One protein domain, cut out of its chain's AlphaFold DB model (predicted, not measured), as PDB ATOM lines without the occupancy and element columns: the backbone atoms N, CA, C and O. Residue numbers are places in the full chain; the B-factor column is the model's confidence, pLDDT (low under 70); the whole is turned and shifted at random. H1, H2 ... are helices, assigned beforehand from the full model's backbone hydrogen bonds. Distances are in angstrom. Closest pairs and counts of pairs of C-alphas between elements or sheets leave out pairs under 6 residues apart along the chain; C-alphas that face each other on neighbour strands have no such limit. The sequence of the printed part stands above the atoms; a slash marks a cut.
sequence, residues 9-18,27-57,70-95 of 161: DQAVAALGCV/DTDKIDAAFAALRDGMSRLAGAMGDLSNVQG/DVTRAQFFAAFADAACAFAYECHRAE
ATOM      1  N   ASP A   9     -50.197   0.393   0.688       68.31
ATOM      2  CA  ASP A   9     -51.590  -0.048   0.549       68.31
ATOM      3  C   ASP A   9     -52.564   0.955   1.176       68.31
ATOM      4  O   ASP A   9     -53.662   1.158   0.662       68.31
ATOM      5  N   GLN A  10     -52.154   1.617   2.265       66.81
ATOM      6  CA  GLN A  10     -52.920   2.712   2.867       66.81
ATOM      7  C   GLN A  10     -52.942   3.956   1.972       66.81
ATOM      8  O   GLN A  10     -54.014   4.515   1.749       66.81
ATOM      9  N   ALA A  11     -51.789   4.358   1.429       65.31
ATOM     10  CA  ALA A  11     -51.700   5.506   0.530       65.31
ATOM     11  C   ALA A  11     -52.528   5.284  -0.745       65.31
ATOM     12  O   ALA A  11     -53.347   6.122  -1.098       65.31
ATOM     13  N   VAL A  12     -52.393   4.124  -1.395       66.19
ATOM     14  CA  VAL A  12     -53.154   3.789  -2.610       66.19
ATOM     15  C   VAL A  12     -54.660   3.721  -2.335       66.19
ATOM     16  O   VAL A  12     -55.444   4.221  -3.139       66.19
ATOM     17  N   ALA A  13     -55.083   3.159  -1.198       67.88
ATOM     18  CA  ALA A  13     -56.499   3.111  -0.835       67.88
ATOM     19  C   ALA A  13     -57.098   4.513  -0.628       67.88
ATOM     20  O   ALA A  13     -58.185   4.782  -1.131       67.88
ATOM     21  N   ALA A  14     -56.378   5.419   0.043       65.19
ATOM     22  CA  ALA A  14     -56.825   6.800   0.235       65.19
ATOM     23  C   ALA A  14     -56.986   7.555  -1.100       65.19
ATOM     24  O   ALA A  14     -57.932   8.319  -1.273       65.19
ATOM     25  N   LEU A  15     -56.113   7.285  -2.077       65.06
ATOM     26  CA  LEU A  15     -56.175   7.879  -3.420       65.06
ATOM     27  C   LEU A  15     -57.332   7.349  -4.286       65.06
ATOM     28  O   LEU A  15     -57.713   7.987  -5.271       65.06
ATOM     29  N   GLY A  16     -57.882   6.182  -3.943       59.53
ATOM     30  CA  GLY A  16     -59.016   5.570  -4.640       59.53
ATOM     31  C   GLY A  16     -60.380   6.163  -4.272       59.53
ATOM     32  O   GLY A  16     -61.343   5.930  -4.996       59.53
ATOM     33  N   CYS A  17     -60.475   6.932  -3.182       57.12
ATOM     34  CA  CYS A  17     -61.741   7.454  -2.655       57.12
ATOM     35  C   CYS A  17     -62.107   8.867  -3.142       57.12
ATOM     36  O   CYS A  17     -63.122   9.409  -2.712       57.12
ATOM     37  N   VAL A  18     -61.304   9.484  -4.013       57.09
ATOM     38  CA  VAL A  18     -61.533  10.868  -4.453       57.09
ATOM     39  C   VAL A  18     -62.513  10.896  -5.629       57.09
ATOM     40  O   VAL A  18     -62.144  10.537  -6.748       57.09
ATOM     41  N   ASP A  27     -64.898  20.061 -20.460       83.62
ATOM     42  CA  ASP A  27     -63.655  19.299 -20.623       83.62
ATOM     43  C   ASP A  27     -63.563  18.074 -19.686       83.62
ATOM     44  O   ASP A  27     -62.456  17.695 -19.297       83.62
ATOM     45  N   THR A  28     -64.693  17.462 -19.301       79.31
ATOM     46  CA  THR A  28     -64.731  16.302 -18.375       79.31
ATOM     47  C   THR A  28     -63.693  15.230 -18.735       79.31
ATOM     48  O   THR A  28     -62.884  14.864 -17.891       79.31
ATOM     49  N   ASP A  29     -63.588  14.834 -20.008       79.00
ATOM     50  CA  ASP A  29     -62.626  13.808 -20.444       79.00
ATOM     51  C   ASP A  29     -61.157  14.181 -20.169       79.00
ATOM     52  O   ASP A  29     -60.338  13.331 -19.813       79.00
ATOM     53  N   LYS A  30     -60.791  15.461 -20.337       82.75
ATOM     54  CA  LYS A  30     -59.420  15.929 -20.064       82.75
ATOM     55  C   LYS A  30     -59.143  15.965 -18.568       82.75
ATOM     56  O   LYS A  30     -58.029  15.658 -18.149       82.75
ATOM     57  N   ILE A  31     -60.143  16.362 -17.787       79.31
ATOM     58  CA  ILE A  31     -60.077  16.427 -16.328       79.31
ATOM     59  C   ILE A  31     -59.917  15.019 -15.758       79.31
ATOM     60  O   ILE A  31     -58.983  14.776 -14.995       79.31
ATOM     61  N   ASP A  32     -60.741  14.073 -16.201       79.00
ATOM     62  CA  ASP A  32     -60.669  12.674 -15.790       79.00
ATOM     63  C   ASP A  32     -59.329  12.045 -16.177       79.00
ATOM     64  O   ASP A  32     -58.695  11.370 -15.362       79.00
ATOM     65  N   ALA A  33     -58.834  12.319 -17.389       81.88
ATOM     66  CA  ALA A  33     -57.512  11.870 -17.814       81.88
ATOM     67  C   ALA A  33     -56.390  12.449 -16.931       81.88
ATOM     68  O   ALA A  33     -55.453  11.730 -16.570       81.88
ATOM     69  N   ALA A  34     -56.482  13.725 -16.548       83.38
ATOM     70  CA  ALA A  34     -55.518  14.365 -15.656       83.38
ATOM     71  C   ALA A  34     -55.574  13.781 -14.233       83.38
ATOM     72  O   ALA A  34     -54.525  13.484 -13.656       83.38
ATOM     73  N   PHE A  35     -56.768  13.540 -13.685       80.00
ATOM     74  CA  PHE A  35     -56.939  12.898 -12.378       80.00
ATOM     75  C   PHE A  35     -56.449  11.449 -12.372       80.00
ATOM     76  O   PHE A  35     -55.783  11.033 -11.420       80.00
ATOM     77  N   ALA A  36     -56.714  10.689 -13.435       79.50
ATOM     78  CA  ALA A  36     -56.192   9.337 -13.595       79.50
ATOM     79  C   ALA A  36     -54.654   9.339 -13.625       79.50
ATOM     80  O   ALA A  36     -54.019   8.589 -12.880       79.50
ATOM     81  N   ALA A  37     -54.045  10.239 -14.406       83.62
ATOM     82  CA  ALA A  37     -52.592  10.392 -14.459       83.62
ATOM     83  C   ALA A  37     -51.995  10.803 -13.102       83.62
ATOM     84  O   ALA A  37     -50.947  10.285 -12.702       83.62
ATOM     85  N   LEU A  38     -52.669  11.691 -12.364       81.88
ATOM     86  CA  LEU A  38     -52.263  12.110 -11.024       81.88
ATOM     87  C   LEU A  38     -52.311  10.934 -10.035       81.88
ATOM     88  O   LEU A  38     -51.339  10.697  -9.315       81.88
ATOM     89  N   ARG A  39     -53.402  10.155 -10.031       79.25
ATOM     90  CA  ARG A  39     -53.567   8.958  -9.184       79.25
ATOM     91  C   ARG A  39     -52.471   7.927  -9.442       79.25
ATOM     92  O   ARG A  39     -51.871   7.411  -8.493       79.25
ATOM     93  N   ASP A  40     -52.182   7.658 -10.709       81.56
ATOM     94  CA  ASP A  40     -51.115   6.746 -11.112       81.56
ATOM     95  C   ASP A  40     -49.741   7.261 -10.676       81.56
ATOM     96  O   ASP A  40     -48.938   6.505 -10.121       81.56
ATOM     97  N   GLY A  41     -49.475   8.554 -10.874       84.31
ATOM     98  CA  GLY A  41     -48.237   9.206 -10.452       84.31
ATOM     99  C   GLY A  41     -47.999   9.093  -8.947       84.31
ATOM    100  O   GLY A  41     -46.929   8.656  -8.520       84.31
ATOM    101  N   MET A  42     -49.012   9.400  -8.135       81.25
ATOM    102  CA  MET A  42     -48.931   9.300  -6.675       81.25
ATOM    103  C   MET A  42     -48.774   7.851  -6.197       81.25
ATOM    104  O   MET A  42     -47.990   7.584  -5.287       81.25
ATOM    105  N   SER A  43     -49.450   6.895  -6.839       78.69
ATOM    106  CA  SER A  43     -49.307   5.468  -6.519       78.69
ATOM    107  C   SER A  43     -47.892   4.959  -6.812       78.69
ATOM    108  O   SER A  43     -47.309   4.217  -6.016       78.69
ATOM    109  N   ARG A  44     -47.301   5.395  -7.933       83.00
ATOM    110  CA  ARG A  44     -45.903   5.099  -8.284       83.00
ATOM    111  C   ARG A  44     -44.926   5.753  -7.311       83.00
ATOM    112  O   ARG A  44     -43.982   5.091  -6.891       83.00
ATOM    113  N   LEU A  45     -45.172   7.005  -6.917       82.12
ATOM    114  CA  LEU A  45     -44.369   7.715  -5.919       82.12
ATOM    115  C   LEU A  45     -44.387   6.982  -4.572       82.12
ATOM    116  O   LEU A  45     -43.328   6.697  -4.019       82.12
ATOM    117  N   ALA A  46     -45.570   6.602  -4.080       76.19
ATOM    118  CA  ALA A  46     -45.719   5.839  -2.842       76.19
ATOM    119  C   ALA A  46     -45.003   4.479  -2.911       76.19
ATOM    120  O   ALA A  46     -44.345   4.074  -1.951       76.19
ATOM    121  N   GLY A  47     -45.083   3.791  -4.058       78.25
ATOM    122  CA  GLY A  47     -44.330   2.562  -4.319       78.25
ATOM    123  C   GLY A  47     -42.819   2.777  -4.236       78.25
ATOM    124  O   GLY A  47     -42.153   2.111  -3.449       78.25
ATOM    125  N   ALA A  48     -42.299   3.768  -4.964       81.56
ATOM    126  CA  ALA A  48     -40.877   4.099  -4.976       81.56
ATOM    127  C   ALA A  48     -40.357   4.519  -3.589       81.56
ATOM    128  O   ALA A  48     -39.250   4.148  -3.208       81.56
ATOM    129  N   MET A  49     -41.157   5.248  -2.803       75.62
ATOM    130  CA  MET A  49     -40.828   5.584  -1.413       75.62
ATOM    131  C   MET A  49     -40.781   4.343  -0.515       75.62
ATOM    132  O   MET A  49     -39.891   4.234   0.328       75.62
ATOM    133  N   GLY A  50     -41.714   3.405  -0.697       74.56
ATOM    134  CA  GLY A  50     -41.704   2.119  -0.002       74.56
ATOM    135  C   GLY A  50     -40.446   1.310  -0.317       74.56
ATOM    136  O   GLY A  50     -39.772   0.846   0.603       74.56
ATOM    137  N   ASP A  51     -40.082   1.220  -1.596       80.19
ATOM    138  CA  ASP A  51     -38.875   0.527  -2.048       80.19
ATOM    139  C   ASP A  51     -37.608   1.192  -1.493       80.19
ATOM    140  O   ASP A  51     -36.740   0.515  -0.939       80.19
ATOM    141  N   LEU A  52     -37.536   2.528  -1.535       74.25
ATOM    142  CA  LEU A  52     -36.426   3.306  -0.976       74.25
ATOM    143  C   LEU A  52     -36.295   3.114   0.540       74.25
ATOM    144  O   LEU A  52     -35.191   3.009   1.068       74.25
ATOM    145  N   SER A  53     -37.426   3.034   1.239       67.44
ATOM    146  CA  SER A  53     -37.474   2.798   2.678       67.44
ATOM    147  C   SER A  53     -37.060   1.376   3.076       67.44
ATOM    148  O   SER A  53     -36.738   1.166   4.248       67.44
ATOM    149  N   ASN A  54     -37.102   0.419   2.147       71.88
ATOM    150  CA  ASN A  54     -36.682  -0.966   2.365       71.88
ATOM    151  C   ASN A  54     -35.190  -1.185   2.067       71.88
ATOM    152  O   ASN A  54     -34.648  -2.238   2.404       71.88
ATOM    153  N   VAL A  55     -34.501  -0.200   1.482       75.94
ATOM    154  CA  VAL A  55     -33.043  -0.232   1.333       75.94
ATOM    155  C   VAL A  55     -32.391  -0.097   2.714       75.94
ATOM    156  O   VAL A  55     -32.657   0.840   3.473       75.94
ATOM    157  N   GLN A  56     -31.523  -1.055   3.052       65.50
ATOM    158  CA  GLN A  56     -30.825  -1.096   4.338       65.50
ATOM    159  C   GLN A  56     -30.054   0.214   4.589       65.50
ATOM    160  O   GLN A  56     -29.360   0.713   3.711       65.50
ATOM    161  N   GLY A  57     -30.185   0.777   5.795       62.91
ATOM    162  CA  GLY A  57     -29.512   2.022   6.191       62.91
ATOM    163  C   GLY A  57     -30.266   3.319   5.865       62.91
ATOM    164  O   GLY A  57     -29.875   4.373   6.358       62.91
ATOM    165  N   ASP A  70     -29.603  12.020   2.087       61.78
ATOM    166  CA  ASP A  70     -28.956  13.303   2.290       61.78
ATOM    167  C   ASP A  70     -30.000  14.423   2.405       61.78
ATOM    168  O   ASP A  70     -31.176  14.276   2.055       61.78
ATOM    169  N   VAL A  71     -29.549  15.576   2.895       60.50
ATOM    170  CA  VAL A  71     -30.366  16.792   3.000       60.50
ATOM    171  C   VAL A  71     -30.989  17.159   1.642       60.50
ATOM    172  O   VAL A  71     -32.134  17.602   1.594       60.50
ATOM    173  N   THR A  72     -30.284  16.904   0.536       59.69
ATOM    174  CA  THR A  72     -30.719  17.189  -0.840       59.69
ATOM    175  C   THR A  72     -31.986  16.428  -1.237       59.69
ATOM    176  O   THR A  72     -32.884  16.979  -1.875       59.69
ATOM    177  N   ARG A  73     -32.112  15.156  -0.851       65.00
ATOM    178  CA  ARG A  73     -33.305  14.348  -1.153       65.00
ATOM    179  C   ARG A  73     -34.471  14.660  -0.220       65.00
ATOM    180  O   ARG A  73     -35.615  14.602  -0.661       65.00
ATOM    181  N   ALA A  74     -34.205  15.055   1.026       68.12
ATOM    182  CA  ALA A  74     -35.241  15.594   1.909       68.12
ATOM    183  C   ALA A  74     -35.823  16.912   1.360       68.12
ATOM    184  O   ALA A  74     -37.036  17.110   1.396       68.12
ATOM    185  N   GLN A  75     -34.980  17.768   0.769       75.19
ATOM    186  CA  GLN A  75     -35.410  18.998   0.093       75.19
ATOM    187  C   GLN A  75     -36.299  18.725  -1.125       75.19
ATOM    188  O   GLN A  75     -37.259  19.457  -1.339       75.19
ATOM    189  N   PHE A  76     -36.029  17.668  -1.897       77.56
ATOM    190  CA  PHE A  76     -36.893  17.283  -3.017       77.56
ATOM    191  C   PHE A  76     -38.322  16.961  -2.556       77.56
ATOM    192  O   PHE A  76     -39.286  17.478  -3.118       77.56
ATOM    193  N   PHE A  77     -38.468  16.146  -1.506       76.12
ATOM    194  CA  PHE A  77     -39.788  15.818  -0.964       76.12
ATOM    195  C   PHE A  77     -40.477  17.027  -0.327       76.12
ATOM    196  O   PHE A  77     -41.687  17.171  -0.480       76.12
ATOM    197  N   ALA A  78     -39.721  17.906   0.336       76.88
ATOM    198  CA  ALA A  78     -40.256  19.155   0.874       76.88
ATOM    199  C   ALA A  78     -40.802  20.059  -0.243       76.88
ATOM    200  O   ALA A  78     -41.954  20.469  -0.182       76.88
ATOM    201  N   ALA A  79     -40.032  20.270  -1.315       82.56
ATOM    202  CA  ALA A  79     -40.463  21.077  -2.456       82.56
ATOM    203  C   ALA A  79     -41.703  20.492  -3.156       82.56
ATOM    204  O   ALA A  79     -42.580  21.236  -3.593       82.56
ATOM    205  N   PHE A  80     -41.800  19.163  -3.248       82.38
ATOM    206  CA  PHE A  80     -42.992  18.501  -3.777       82.38
ATOM    207  C   PHE A  80     -44.222  18.730  -2.886       82.38
ATOM    208  O   PHE A  80     -45.297  19.042  -3.400       82.38
ATOM    209  N   ALA A  81     -44.070  18.601  -1.564       81.75
ATOM    210  CA  ALA A  81     -45.148  18.865  -0.616       81.75
ATOM    211  C   ALA A  81     -45.611  20.329  -0.681       81.75
ATOM    212  O   ALA A  81     -46.811  20.579  -0.764       81.75
ATOM    213  N   ASP A  82     -44.672  21.277  -0.742       84.94
ATOM    214  CA  ASP A  82     -44.974  22.705  -0.871       84.94
ATOM    215  C   ASP A  82     -45.762  23.002  -2.152       84.94
ATOM    216  O   ASP A  82     -46.766  23.711  -2.108       84.94
ATOM    217  N   ALA A  83     -45.364  22.419  -3.288       84.62
ATOM    218  CA  ALA A  83     -46.080  22.586  -4.553       84.62
ATOM    219  C   ALA A  83     -47.509  22.014  -4.498       84.62
ATOM    220  O   ALA A  83     -48.446  22.645  -4.987       84.62
ATOM    221  N   ALA A  84     -47.692  20.844  -3.877       82.19
ATOM    222  CA  ALA A  84     -49.012  20.240  -3.704       82.19
ATOM    223  C   ALA A  84     -49.918  21.089  -2.793       82.19
ATOM    224  O   ALA A  84     -51.085  21.313  -3.113       82.19
ATOM    225  N   CYS A  85     -49.376  21.606  -1.687       83.50
ATOM    226  CA  CYS A  85     -50.090  22.512  -0.790       83.50
ATOM    227  C   CYS A  85     -50.441  23.842  -1.468       83.50
ATOM    228  O   CYS A  85     -51.553  24.334  -1.287       83.50
ATOM    229  N   ALA A  86     -49.530  24.405  -2.267       85.56
ATOM    230  CA  ALA A  86     -49.778  25.628  -3.023       85.56
ATOM    231  C   ALA A  86     -50.924  25.446  -4.028       85.56
ATOM    232  O   ALA A  86     -51.842  26.259  -4.048       85.56
ATOM    233  N   PHE A  87     -50.927  24.343  -4.785       82.06
ATOM    234  CA  PHE A  87     -52.020  24.021  -5.704       82.06
ATOM    235  C   PHE A  87     -53.362  23.877  -4.972       82.06
ATOM    236  O   PHE A  87     -54.356  24.473  -5.379       82.06
ATOM    237  N   ALA A  88     -53.392  23.149  -3.849       78.38
ATOM    238  CA  ALA A  88     -54.606  23.004  -3.044       78.38
ATOM    239  C   ALA A  88     -55.121  24.356  -2.517       78.38
ATOM    240  O   ALA A  88     -56.321  24.628  -2.557       78.38
ATOM    241  N   TYR A  89     -54.213  25.223  -2.061       78.94
ATOM    242  CA  TYR A  89     -54.551  26.571  -1.615       78.94
ATOM    243  C   TYR A  89     -55.090  27.443  -2.756       78.94
ATOM    244  O   TYR A  89     -56.052  28.183  -2.562       78.94
ATOM    245  N   GLU A  90     -54.505  27.353  -3.951       82.50
ATOM    246  CA  GLU A  90     -54.986  28.071  -5.131       82.50
ATOM    247  C   GLU A  90     -56.380  27.614  -5.551       82.50
ATOM    248  O   GLU A  90     -57.223  28.469  -5.811       82.50
ATOM    249  N   CYS A  91     -56.653  26.306  -5.548       75.94
ATOM    250  CA  CYS A  91     -57.993  25.773  -5.794       75.94
ATOM    251  C   CYS A  91     -59.008  26.320  -4.784       75.94
ATOM    252  O   CYS A  91     -60.056  26.815  -5.187       75.94
ATOM    253  N   HIS A  92     -58.673  26.307  -3.490       73.12
ATOM    254  CA  HIS A  92     -59.548  26.842  -2.447       73.12
ATOM    255  C   HIS A  92     -59.778  28.354  -2.588       73.12
ATOM    256  O   HIS A  92     -60.883  28.843  -2.402       73.12
ATOM    257  N   ARG A  93     -58.745  29.121  -2.950       72.12
ATOM    258  CA  ARG A  93     -58.853  30.578  -3.121       72.12
ATOM    259  C   ARG A  93     -59.548  30.982  -4.426       72.12
ATOM    260  O   ARG A  93     -60.009  32.116  -4.537       72.12
ATOM    261  N   ALA A  94     -59.542  30.106  -5.428       63.62
ATOM    262  CA  ALA A  94     -60.230  30.306  -6.698       63.62
ATOM    263  C   ALA A  94     -61.741  30.062  -6.592       63.62
ATOM    264  O   ALA A  94     -62.475  30.503  -7.477       63.62
ATOM    265  N   GLU A  95     -62.216  29.431  -5.511       59.16
ATOM    266  CA  GLU A  95     -63.621  29.550  -5.136       59.16
ATOM    267  C   GLU A  95     -63.909  31.045  -4.962       59.16
ATOM    268  O   GLU A  95     -63.207  31.719  -4.195       59.16
TER     269      GLU A  95
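AT A GLANCE: This is residues 9 to 18, 27 to 57 and 70 to 95 of the 161 residues of a protein of Burkholderiales bacterium (UniProt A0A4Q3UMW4). Two long helices, H2 and H3, run lengthwise in opposite directions with an open gap between them, and a short helix, H1, lies side by side with a middle stretch of H2. The two long helices make the longest axis, and H3 stands free of the others. The printed part has 67 residues with three named helices, in the order H1, H2, H3, and no named strand; its class is all helix. The whole is loose, with a radius of gyration of the C-alphas of 14.7 A, and elongated, spanning 46 by 24 by 18 A.

HOW THE PARTS SIT: H1, residues 9 to 15, touches H2, residues 28 to 54. H2 touches H1 with residues 39 to 46 alone. The closest C-alphas of the two are those of Val 12 and Ser 43, 5.7 A apart. They stand at a shallow tilt of 22 degrees and run opposite ways. H3, residues 71 to 94, is apart from H1 and from H2. In H1, H2 and H3 every O i to N i+4 pair is within hydrogen-bond range.

IN THESE COORDINATES: H1 begins at C-alpha 9, (-51.590, -0.048, 0.549), and is 10.0 A long from first to last C-alpha. H2 measures 38.9 A and begins at C-alpha 28, (-64.731, 16.302, -18.375). H3 measures 34.2 A and ends at C-alpha 94, (-60.230, 30.306, -6.698).

THE WHOLE: The two C-alphas farthest apart, those of Asp 27 and Gly 57, are 46.7 A from each other. Residues 19 to 26 are not printed, and C-alphas 18 and 27 are 18.4 A apart across that cut. Residues 58 to 69 are not printed either, and C-alphas 57 and 70 are 11.9 A apart. The mean pLDDT of the printed part is 74.9; residues 9 to 18, 53, 56 to 57, 70 to 74 and 94 to 95 are under 70.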